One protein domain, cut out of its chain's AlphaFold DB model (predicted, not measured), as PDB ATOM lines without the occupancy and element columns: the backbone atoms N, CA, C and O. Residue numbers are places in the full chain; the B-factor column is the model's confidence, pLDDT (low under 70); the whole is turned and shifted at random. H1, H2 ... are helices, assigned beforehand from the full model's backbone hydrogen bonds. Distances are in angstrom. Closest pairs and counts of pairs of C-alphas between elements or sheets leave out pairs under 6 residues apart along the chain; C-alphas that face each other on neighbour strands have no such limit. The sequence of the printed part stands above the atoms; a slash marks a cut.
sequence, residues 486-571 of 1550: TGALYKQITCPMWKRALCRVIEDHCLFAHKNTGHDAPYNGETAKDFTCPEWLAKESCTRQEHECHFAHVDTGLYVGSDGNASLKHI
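This is residues 486 to 571 of the 1550 residues of an uncharacterized protein of Fonsecaea pedrosoi CBS 271.37 (UniProt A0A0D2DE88). Little regular structure: loops make most of this domain, with two lobes along its longest axis, one holding H1, H2 and the loop of residues 500 to 518, the other H3 and the loop of residues 540 to 557. Residues 558 to 571 turn back between them. The 86 printed residues hold three named helices, H1, H2, H3 in chain order, and no named strand; the class is all helix, with 14 residues in named elements. It is compact, radius of gyration of the C-alphas 12.9 A, and only just elongated, spanning 38 by 25 by 21 A.

H1 is residues 487 to 490, beginning at C-alpha (115.045, 124.639, 159.088). H2 is residues 496 to 499. H3, residues 534 to 539, is 8.6 A long and ends at C-alpha (97.003, 118.265, 139.553).

H1, H2 and H3 are apart from one another. Residues 559 to 560 pair antiparallel with residues 566 to 567. Every O i to N i+4 pair is within hydrogen-bond range in H3; H1 and H2 are too short for one.

The C-alphas of Ile 506 and Ser 541, the two farthest apart, are 37.9 A apart. The H2 to H3 link is long, 34 residues. The printed part has no cut; residues 486 to 487 have pLDDT under 70.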
ATOM      1  N   THR A 486     112.525 127.281 161.155       52.77
ATOM      2  CA  THR A 486     111.839 126.400 160.179       52.77
ATOM      3  C   THR A 486     112.738 125.325 159.588       52.77
ATOM      4  O   THR A 486     112.273 124.232 159.276       52.77
ATOM      5  N   GLY A 487     114.041 125.610 159.505       62.55
ATOM      6  CA  GLY A 487     115.045 124.639 159.088       62.55
ATOM      7  C   GLY A 487     115.012 123.344 159.904       62.55
ATOM      8  O   GLY A 487     115.469 122.334 159.390       62.55
ATOM      9  N   ALA A 488     114.433 123.327 161.113       77.95
ATOM     10  CA  ALA A 488     114.274 122.134 161.944       77.95
ATOM     11  C   ALA A 488     113.614 120.942 161.224       77.95
ATOM     12  O   ALA A 488     114.046 119.818 161.459       77.95
ATOM     13  N   LEU A 489     112.648 121.166 160.319       86.07
ATOM     14  CA  LEU A 489     112.076 120.086 159.497       86.07
ATOM     15  C   LEU A 489     113.144 119.476 158.574       86.07
ATOM     16  O   LEU A 489     113.313 118.265 158.510       86.07
ATOM     17  N   TYR A 490     113.964 120.314 157.945       90.66
ATOM     18  CA  TYR A 490     115.045 119.872 157.064       90.66
ATOM     19  C   TYR A 490     116.241 119.317 157.865       90.66
ATOM     20  O   TYR A 490     116.934 118.430 157.379       90.66
ATOM     21  N   LYS A 491     116.421 119.695 159.145       93.48
ATOM     22  CA  LYS A 491     117.331 119.016 160.099       93.48
ATOM     23  C   LYS A 491     116.857 117.608 160.522       93.48
ATOM     24  O   LYS A 491     117.574 116.943 161.274       93.48
ATOM     25  N   GLN A 492     115.688 117.144 160.070       92.78
ATOM     26  CA  GLN A 492     115.273 115.734 160.163       92.78
ATOM     27  C   GLN A 492     115.626 114.933 158.898       92.78
ATOM     28  O   GLN A 492     115.427 113.724 158.864       92.78
ATOM     29  N   ILE A 493     116.224 115.575 157.890       94.63
ATOM     30  CA  ILE A 493     116.591 114.976 156.605       94.63
ATOM     31  C   ILE A 493     118.114 115.031 156.459       94.63
ATOM     32  O   ILE A 493     118.729 116.086 156.626       94.63
ATOM     33  N   THR A 494     118.742 113.902 156.153       96.02
ATOM     34  CA  THR A 494     120.192 113.777 155.962       96.02
ATOM     35  C   THR A 494     120.645 114.612 154.770       96.02
ATOM     36  O   THR A 494     120.087 114.520 153.676       96.02
ATOM     37  N   CYS A 495     121.708 115.402 154.942       96.05
ATOM     38  CA  CYS A 495     122.338 116.096 153.826       96.05
ATOM     39  C   CYS A 495     123.041 115.074 152.901       96.05
ATOM     40  O   CYS A 495     124.049 114.490 153.316       96.05
ATOM     41  N   PRO A 496     122.620 114.894 151.633       94.65
ATOM     42  CA  PRO A 496     123.216 113.911 150.719       94.65
ATOM     43  C   PRO A 496     124.662 114.269 150.344       94.65
ATOM     44  O   PRO A 496     125.467 113.398 150.017       94.65
ATOM     45  N   MET A 497     125.027 115.552 150.447       95.31
ATOM     46  CA  MET A 497     126.414 116.001 150.317       95.31
ATOM     47  C   MET A 497     127.236 115.657 151.564       95.31
ATOM     48  O   MET A 497     128.388 115.267 151.426       95.31
ATOM     49  N   TRP A 498     126.686 115.751 152.779       96.85
ATOM     50  CA  TRP A 498     127.400 115.349 154.003       96.85
ATOM     51  C   TRP A 498     127.574 113.831 154.075       96.85
ATOM     52  O   TRP A 498     128.663 113.364 154.394       96.85
ATOM     53  N   LYS A 499     126.540 113.067 153.693       95.63
ATOM     54  CA  LYS A 499     126.555 111.596 153.642       95.63
ATOM     55  C   LYS A 499     127.675 111.052 152.747       95.63
ATOM     56  O   LYS A 499     128.248 110.013 153.045       95.63
ATOM     57  N   ARG A 500     128.030 111.795 151.689       95.38
ATOM     58  CA  ARG A 500     129.159 111.513 150.780       95.38
ATOM     59  C   ARG A 500     130.459 112.262 151.146       95.38
ATOM     60  O   ARG A 500     131.389 112.280 150.351       95.38
ATOM     61  N   ALA A 501     130.527 112.900 152.319       95.09
ATOM     62  CA  ALA A 501     131.635 113.739 152.810       95.09
ATOM     63  C   ALA A 501     132.012 114.961 151.930       95.09
ATOM     64  O   ALA A 501     133.106 115.512 152.047       95.09
ATOM     65  N   LEU A 502     131.089 115.432 151.083       95.41
ATOM     66  CA  LEU A 502     131.254 116.563 150.157       95.41
ATOM     67  C   LEU A 502     130.653 117.894 150.655       95.41
ATOM     68  O   LEU A 502     130.890 118.935 150.039       95.41
ATOM     69  N   CYS A 503     129.852 117.905 151.729       95.60
ATOM     70  CA  CYS A 503     129.247 119.151 152.216       95.60
ATOM     71  C   CYS A 503     130.279 120.039 152.925       95.60
ATOM     72  O   CYS A 503     130.712 119.743 154.036       95.60
ATOM     73  N   ARG A 504     130.627 121.166 152.292       93.20
ATOM     74  CA  ARG A 504     131.550 122.178 152.837       93.20
ATOM     75  C   ARG A 504     130.917 123.109 153.877       93.20
ATOM     76  O   ARG A 504     131.625 123.872 154.517       93.20
ATOM     77  N   VAL A 505     129.594 123.099 154.021       91.49
ATOM     78  CA  VAL A 505     128.860 124.007 154.915       91.49
ATOM     79  C   VAL A 505     128.748 123.364 156.300       91.49
ATOM     80  O   VAL A 505     128.333 122.215 156.384       91.49
ATOM     81  N   ILE A 506     129.083 124.065 157.390       91.21
ATOM     82  CA  ILE A 506     128.836 123.550 158.756       91.21
ATOM     83  C   ILE A 506     127.362 123.202 159.000       91.21
ATOM     84  O   ILE A 506     126.470 123.837 158.440       91.21
ATOM     85  N   GLU A 507     127.117 122.234 159.892       92.76
ATOM     86  CA  GLU A 507     125.776 121.709 160.194       92.76
ATOM     87  C   GLU A 507     124.752 122.808 160.483       92.76
ATOM     88  O   GLU A 507     123.654 122.760 159.938       92.76
ATOM     89  N   ASP A 508     125.116 123.831 161.262       86.98
ATOM     90  CA  ASP A 508     124.250 124.973 161.581       86.98
ATOM     91  C   ASP A 508     123.685 125.651 160.317       86.98
ATOM     92  O   ASP A 508     122.496 125.972 160.260       86.98
ATOM     93  N   HIS A 509     124.521 125.829 159.288       86.46
ATOM     94  CA  HIS A 509     124.214 126.566 158.056       86.46
ATOM     95  C   HIS A 509     123.748 125.690 156.888       86.46
ATOM     96  O   HIS A 509     123.180 126.214 155.929       86.46
ATOM     97  N   CYS A 510     123.976 124.377 156.933       91.85
ATOM     98  CA  CYS A 510     123.356 123.464 155.981       91.85
ATOM     99  C   CYS A 510     121.837 123.469 156.201       91.85
ATOM    100  O   CYS A 510     121.385 123.513 157.343       91.85
ATOM    101  N   LEU A 511     121.019 123.414 155.146       91.22
ATOM    102  CA  LEU A 511     119.563 123.284 155.333       91.22
ATOM    103  C   LEU A 511     119.210 121.948 156.004       91.22
ATOM    104  O   LEU A 511     118.291 121.876 156.814       91.22
ATOM    105  N   PHE A 512     119.999 120.925 155.691       94.87
ATOM    106  CA  PHE A 512     119.817 119.538 156.084       94.87
ATOM    107  C   PHE A 512     120.681 119.148 157.294       94.87
ATOM    108  O   PHE A 512     121.606 119.867 157.681       94.87
ATOM    109  N   ALA A 513     120.408 117.981 157.871       95.80
ATOM    110  CA  ALA A 513     121.161 117.403 158.979       95.80
ATOM    111  C   ALA A 513     122.571 116.943 158.560       95.80
ATOM    112  O   ALA A 513     122.751 116.398 157.468       95.80
ATOM    113  N   HIS A 514     123.569 117.089 159.439       96.78
ATOM    114  CA  HIS A 514     124.903 116.483 159.283       96.78
ATOM    115  C   HIS A 514     125.047 115.251 160.194       96.78
ATOM    116  O   HIS A 514     126.047 115.030 160.876       96.78
ATOM    117  N   LYS A 515     123.991 114.440 160.166       95.81
ATOM    118  CA  LYS A 515     123.824 113.133 160.798       95.81
ATOM    119  C   LYS A 515     122.940 112.297 159.874       95.81
ATOM    120  O   LYS A 515     122.103 112.862 159.172       95.81
ATOM    121  N   ASN A 516     123.101 110.976 159.885       95.50
ATOM    122  CA  ASN A 516     122.159 110.090 159.205       95.50
ATOM    123  C   ASN A 516     120.855 110.061 160.016       95.50
ATOM    124  O   ASN A 516     120.874 109.676 161.184       95.50
ATOM    125  N   THR A 517     119.753 110.500 159.418       95.39
ATOM    126  CA  THR A 517     118.420 110.516 160.037       95.39
ATOM    127  C   THR A 517     117.524 109.372 159.560       95.39
ATOM    128  O   THR A 517     116.384 109.294 159.999       95.39
ATOM    129  N   GLY A 518     118.011 108.506 158.664       94.58
ATOM    130  CA  GLY A 518     117.209 107.501 157.952       94.58
ATOM    131  C   GLY A 518     116.572 108.032 156.662       94.58
ATOM    132  O   GLY A 518     116.399 107.272 155.715       94.58
ATOM    133  N   HIS A 519     116.328 109.341 156.595       93.42
ATOM    134  CA  HIS A 519     115.740 110.048 155.459       93.42
ATOM    135  C   HIS A 519     116.833 110.821 154.712       93.42
ATOM    136  O   HIS A 519     117.635 111.498 155.357       93.42
ATOM    137  N   ASP A 520     116.891 110.754 153.381       93.02
ATOM    138  CA  ASP A 520     117.857 111.499 152.554       93.02
ATOM    139  C   ASP A 520     117.153 112.597 151.748       93.02
ATOM    140  O   ASP A 520     116.042 112.412 151.254       93.02
ATOM    141  N   ALA A 521     117.805 113.749 151.571       93.45
ATOM    142  CA  ALA A 521     117.264 114.782 150.691       93.45
ATOM    143  C   ALA A 521     117.422 114.393 149.208       93.45
ATOM    144  O   ALA A 521     118.446 113.796 148.859       93.45
ATOM    145  N   PRO A 522     116.481 114.783 148.322       92.34
ATOM    146  CA  PRO A 522     116.507 114.408 146.913       92.34
ATOM    147  C   PRO A 522     117.819 114.815 146.245       92.34
ATOM    148  O   PRO A 522     118.237 115.975 146.285       92.34
ATOM    149  N   TYR A 523     118.465 113.835 145.617       90.92
ATOM    150  CA  TYR A 523     119.715 114.003 144.895       90.92
ATOM    151  C   TYR A 523     119.744 113.030 143.711       90.92
ATOM    152  O   TYR A 523     119.502 111.841 143.874       90.92
ATOM    153  N   ASN A 524     120.008 113.536 142.503       86.98
ATOM    154  CA  ASN A 524     120.182 112.754 141.269       86.98
ATOM    155  C   ASN A 524     119.110 111.671 140.960       86.98
ATOM    156  O   ASN A 524     119.403 110.718 140.243       86.98
ATOM    157  N   GLY A 525     117.872 111.821 141.445       85.27
ATOM    158  CA  GLY A 525     116.778 110.864 141.206       85.27
ATOM    159  C   GLY A 525     116.647 109.734 142.238       85.27
ATOM    160  O   GLY A 525     115.829 108.836 142.047       85.27
ATOM    161  N   GLU A 526     117.405 109.778 143.336       88.32
ATOM    162  CA  GLU A 526     117.170 108.931 144.515       88.32
ATOM    163  C   GLU A 526     115.739 109.162 145.057       88.32
ATOM    164  O   GLU A 526     115.222 110.282 145.023       88.32
ATOM    165  N   THR A 527     115.060 108.099 145.512       91.10
ATOM    166  CA  THR A 527     113.653 108.153 145.956       91.10
ATOM    167  C   THR A 527     113.504 108.898 147.282       91.10
ATOM    168  O   THR A 527     113.686 108.315 148.350       91.10
ATOM    169  N   ALA A 528     113.116 110.167 147.220       94.06
ATOM    170  CA  ALA A 528     112.824 111.012 148.370       94.06
ATOM    171  C   ALA A 528     111.316 111.010 148.687       94.06
ATOM    172  O   ALA A 528     110.632 112.024 148.531       94.06
ATOM    173  N   LYS A 529     110.783 109.861 149.134       95.05
ATOM    174  CA  LYS A 529     109.356 109.729 149.500       95.05
ATOM    175  C   LYS A 529     108.935 110.625 150.669       95.05
ATOM    176  O   LYS A 529     107.752 110.890 150.818       95.05
ATOM    177  N   ASP A 530     109.885 111.167 151.421       94.30
ATOM    178  CA  ASP A 530     109.636 112.176 152.456       94.30
ATOM    179  C   ASP A 530     109.263 113.557 151.893       94.30
ATOM    180  O   ASP A 530     109.010 114.469 152.669       94.30
ATOM    181  N   PHE A 531     109.248 113.734 150.567       95.50
ATOM    182  CA  PHE A 531     108.897 114.987 149.900       95.50
ATOM    183  C   PHE A 531     107.623 114.843 149.062       95.50
ATOM    184  O   PHE A 531     107.425 113.845 148.367       95.50
ATOM    185  N   THR A 532     106.789 115.880 149.065       95.74
ATOM    186  CA  THR A 532     105.532 115.968 148.313       95.74
ATOM    187  C   THR A 532     105.805 116.020 146.808       95.74
ATOM    188  O   THR A 532     106.545 116.886 146.327       95.74
ATOM    189  N   CYS A 533     105.172 115.130 146.038       95.82
ATOM    190  CA  CYS A 533     105.288 115.098 144.583       95.82
ATOM    191  C   CYS A 533     104.726 116.392 143.952       95.82
ATOM    192  O   CYS A 533     103.537 116.682 144.117       95.82
ATOM    193  N   PRO A 534     105.525 117.160 143.182       94.21
ATOM    194  CA  PRO A 534     105.080 118.438 142.627       94.21
ATOM    195  C   PRO A 534     104.053 118.289 141.496       94.21
ATOM    196  O   PRO A 534     103.281 119.215 141.268       94.21
ATOM    197  N   GLU A 535     104.004 117.144 140.798       94.96
ATOM    198  CA  GLU A 535     102.914 116.862 139.852       94.96
ATOM    199  C   GLU A 535     101.602 116.591 140.590       94.96
ATOM    200  O   GLU A 535     100.584 117.196 140.264       94.96
ATOM    201  N   TRP A 536     101.649 115.716 141.601       96.85
ATOM    202  CA  TRP A 536     100.490 115.340 142.405       96.85
ATOM    203  C   TRP A 536      99.886 116.558 143.109       96.85
ATOM    204  O   TRP A 536      98.699 116.816 142.958       96.85
ATOM    205  N   LEU A 537     100.708 117.383 143.764       94.33
ATOM    206  CA  LEU A 537     100.254 118.603 144.440       94.33
ATOM    207  C   LEU A 537      99.632 119.637 143.480       94.33
ATOM    208  O   LEU A 537      98.778 120.416 143.884       94.33
ATOM    209  N   ALA A 538     100.057 119.664 142.211       93.71
ATOM    210  CA  ALA A 538      99.590 120.640 141.223       93.71
ATOM    211  C   ALA A 538      98.388 120.173 140.376       93.71
ATOM    212  O   ALA A 538      97.805 120.989 139.661       93.71
ATOM    213  N   LYS A 539      98.050 118.876 140.400       95.99
ATOM    214  CA  LYS A 539      97.003 118.265 139.553       95.99
ATOM    215  C   LYS A 539      96.075 117.301 140.312       95.99
ATOM    216  O   LYS A 539      95.302 116.594 139.669       95.99
ATOM    217  N   GLU A 540      96.261 117.159 141.625       95.16
ATOM    218  CA  GLU A 540      95.710 116.085 142.483       95.16
ATOM    219  C   GLU A 540      96.049 114.657 141.982       95.16
ATOM    220  O   GLU A 540      95.487 113.657 142.420       95.16
ATOM    221  N   SER A 541      96.991 114.551 141.036       96.12
ATOM    222  CA  SER A 541      97.301 113.339 140.278       96.12
ATOM    223  C   SER A 541      98.718 113.398 139.695       96.12
ATOM    224  O   SER A 541      99.175 114.425 139.195       96.12
ATOM    225  N   CYS A 542      99.445 112.286 139.755       97.34
ATOM    226  CA  CYS A 542     100.767 112.156 139.144       97.34
ATOM    227  C   CYS A 542     100.664 111.369 137.834       97.34
ATOM    228  O   CYS A 542      99.801 110.507 137.693       97.34
ATOM    229  N   THR A 543     101.565 111.626 136.884       97.58
ATOM    230  CA  THR A 543     101.687 110.803 135.665       97.58
ATOM    231  C   THR A 543     102.335 109.435 135.905       97.58
ATOM    232  O   THR A 543     102.279 108.577 135.029       97.58
ATOM    233  N   ARG A 544     102.935 109.229 137.083       97.32
ATOM    234  CA  ARG A 544     103.500 107.958 137.558       97.32
ATOM    235  C   ARG A 544     102.615 107.358 138.644       97.32
ATOM    236  O   ARG A 544     101.972 108.102 139.384       97.32
ATOM    237  N   GLN A 545     102.643 106.041 138.805       96.67
ATOM    238  CA  GLN A 545     101.999 105.370 139.935       96.67
ATOM    239  C   GLN A 545     102.706 105.718 141.260       96.67
ATOM    240  O   GLN A 545     103.878 106.086 141.280       96.67
ATOM    241  N   GLU A 546     102.025 105.587 142.402       96.37
ATOM    242  CA  GLU A 546     102.573 105.967 143.722       96.37
ATOM    243  C   GLU A 546     103.826 105.166 144.136       96.37
ATOM    244  O   GLU A 546     104.689 105.646 144.878       96.37
ATOM    245  N   HIS A 547     103.976 103.945 143.623       95.46
ATOM    246  CA  HIS A 547     105.180 103.135 143.809       95.46
ATOM    247  C   HIS A 547     106.300 103.468 142.800       95.46
ATOM    248  O   HIS A 547     107.467 103.267 143.119       95.46
ATOM    249  N   GLU A 548     105.973 104.039 141.634       96.57
ATOM    250  CA  GLU A 548     106.919 104.501 140.596       96.57
ATOM    251  C   GLU A 548     107.389 105.955 140.803       96.57
ATOM    252  O   GLU A 548     108.368 106.412 140.198       96.57
ATOM    253  N   CYS A 549     106.655 106.732 141.602       96.30
ATOM    254  CA  CYS A 549     107.015 108.103 141.917       96.30
ATOM    255  C   CYS A 549     108.132 108.140 142.969       96.30
ATOM    256  O   CYS A 549     108.058 107.498 144.017       96.30
ATOM    257  N   HIS A 550     109.156 108.957 142.712       95.44
ATOM    258  CA  HIS A 550     110.258 109.190 143.652       95.44
ATOM    259  C   HIS A 550     109.851 110.053 144.861       95.44
ATOM    260  O   HIS A 550     110.682 110.286 145.730       95.44
ATOM    261  N   PHE A 551     108.605 110.530 144.907       96.17
ATOM    262  CA  PHE A 551     108.063 111.498 145.860       96.17
ATOM    263  C   PHE A 551     106.679 111.021 146.337       96.17
ATOM    264  O   PHE A 551     106.006 110.285 145.613       96.17
ATOM    265  N   ALA A 552     106.231 111.427 147.524       96.39
ATOM    266  CA  ALA A 552     104.932 111.013 148.054       96.39
ATOM    267  C   ALA A 552     103.745 111.604 147.279       96.39
ATOM    268  O   ALA A 552     103.759 112.766 146.866       96.39
ATOM    269  N   HIS A 553     102.672 110.819 147.173       96.96
ATOM    270  CA  HIS A 553     101.336 111.276 146.770       96.96
ATOM    271  C   HIS A 553     100.496 111.668 148.001       96.96
ATOM    272  O   HIS A 553      99.316 111.350 148.111       96.96
ATOM    273  N   VAL A 554     101.143 112.343 148.952       95.32
ATOM    274  CA  VAL A 554     100.531 112.977 150.121       95.32
ATOM    275  C   VAL A 554     101.315 114.253 150.408       95.32
ATOM    276  O   VAL A 554     102.508 114.315 150.089       95.32
ATOM    277  N   ASP A 555     100.685 115.270 151.001       94.49
ATOM    278  CA  ASP A 555     101.437 116.464 151.378       94.49
ATOM    279  C   ASP A 555     102.203 116.262 152.691       94.49
ATOM    280  O   ASP A 555     101.657 116.277 153.792       94.49
ATOM    281  N   THR A 556     103.506 116.070 152.534       94.05
ATOM    282  CA  THR A 556     104.513 115.948 153.595       94.05
ATOM    283  C   THR A 556     104.895 117.294 154.226       94.05
ATOM    284  O   THR A 556     105.607 117.325 155.229       94.05
ATOM    285  N   GLY A 557     104.508 118.424 153.614       92.59
ATOM    286  CA  GLY A 557     105.033 119.755 153.938       92.59
ATOM    287  C   GLY A 557     106.495 119.984 153.509       92.59
ATOM    288  O   GLY A 557     107.052 121.063 153.742       92.59
ATOM    289  N   LEU A 558     107.131 118.995 152.872       93.16
ATOM    290  CA  LEU A 558     108.501 119.031 152.368       93.16
ATOM    291  C   LEU A 558     108.463 119.055 150.837       93.16
ATOM    292  O   LEU A 558     108.161 118.065 150.179       93.16
ATOM    293  N   TYR A 559     108.744 120.208 150.237       93.35
ATOM    294  CA  TYR A 559     108.493 120.428 148.811       93.35
ATOM    295  C   TYR A 559     109.762 120.305 147.973       93.35
ATOM    296  O   TYR A 559     110.841 120.725 148.395       93.35
ATOM    297  N   VAL A 560     109.623 119.823 146.738       92.63
ATOM    298  CA  VAL A 560     110.687 119.849 145.721       92.63
ATOM    299  C   VAL A 560     110.478 121.039 144.777       92.63
ATOM    300  O   VAL A 560     109.347 121.418 144.465       92.63
ATOM    301  N   GLY A 561     111.565 121.683 144.363       88.92
ATOM    302  CA  GLY A 561     111.568 122.749 143.366       88.92
ATOM    303  C   GLY A 561     111.467 122.209 141.938       88.92
ATOM    304  O   GLY A 561     111.669 121.025 141.679       88.92
ATOM    305  N   SER A 562     111.210 123.098 140.976       85.63
ATOM    306  CA  SER A 562     111.274 122.775 139.540       85.63
ATOM    307  C   SER A 562     112.690 122.426 139.054       85.63
ATOM    308  O   SER A 562     112.859 121.944 137.938       85.63
ATOM    309  N   ASP A 563     113.701 122.650 139.893       84.78
ATOM    310  CA  ASP A 563     115.104 122.282 139.712       84.78
ATOM    311  C   ASP A 563     115.472 120.925 140.348       84.78
ATOM    312  O   ASP A 563     116.636 120.527 140.300       84.78
ATOM    313  N   GLY A 564     114.510 120.220 140.957       87.77
ATOM    314  CA  GLY A 564     114.724 118.936 141.636       87.77
ATOM    315  C   GLY A 564     115.361 119.038 143.028       87.77
ATOM    316  O   GLY A 564     115.543 118.012 143.682       87.77
ATOM    317  N   ASN A 565     115.682 120.245 143.505       88.14
ATOM    318  CA  ASN A 565     116.233 120.468 144.842       88.14
ATOM    319  C   ASN A 565     115.119 120.658 145.883       88.14
ATOM    320  O   ASN A 565     113.964 120.921 145.552       88.14
ATOM    321  N   ALA A 566     115.471 120.605 147.169       90.80
ATOM    322  CA  ALA A 566     114.575 121.025 148.245       90.80
ATOM    323  C   ALA A 566     114.116 122.484 148.079       90.80
ATOM    324  O   ALA A 566     114.924 123.415 148.061       90.80
ATOM    325  N   SER A 567     112.802 122.682 148.030       90.94
ATOM    326  CA  SER A 567     112.163 123.989 147.961       90.94
ATOM    327  C   SER A 567     111.881 124.541 149.357       90.94
ATOM    328  O   SER A 567     111.321 123.873 150.227       90.94
ATOM    329  N   LEU A 568     112.186 125.821 149.566       91.30
ATOM    330  CA  LEU A 568     111.881 126.520 150.818       91.30
ATOM    331  C   LEU A 568     110.421 127.016 150.871       91.30
ATOM    332  O   LEU A 568     110.102 127.878 151.686       91.30
ATOM    333  N   LYS A 569     109.519 126.462 150.041       91.19
ATOM    334  CA  LYS A 569     108.079 126.790 150.019       91.19
ATOM    335  C   LYS A 569     107.355 126.518 151.339       91.19
ATOM    336  O   LYS A 569     106.359 127.163 151.605       91.19
ATOM    337  N   HIS A 570     107.894 125.675 152.215       87.19
ATOM    338  CA  HIS A 570     107.412 125.534 153.594       87.19
ATOM    339  C   HIS A 570     107.647 126.798 154.461       87.19
ATOM    340  O   HIS A 570     107.104 126.919 155.557       87.19
ATOM    341  N   ILE A 571     108.451 127.759 153.988       90.65
ATOM    342  CA  ILE A 571     108.690 129.060 154.619       90.65
ATOM    343  C   ILE A 571     107.987 130.148 153.802       90.65
ATOM    344  O   ILE A 571     108.226 130.300 152.604       90.65
TER     345      ILE A 571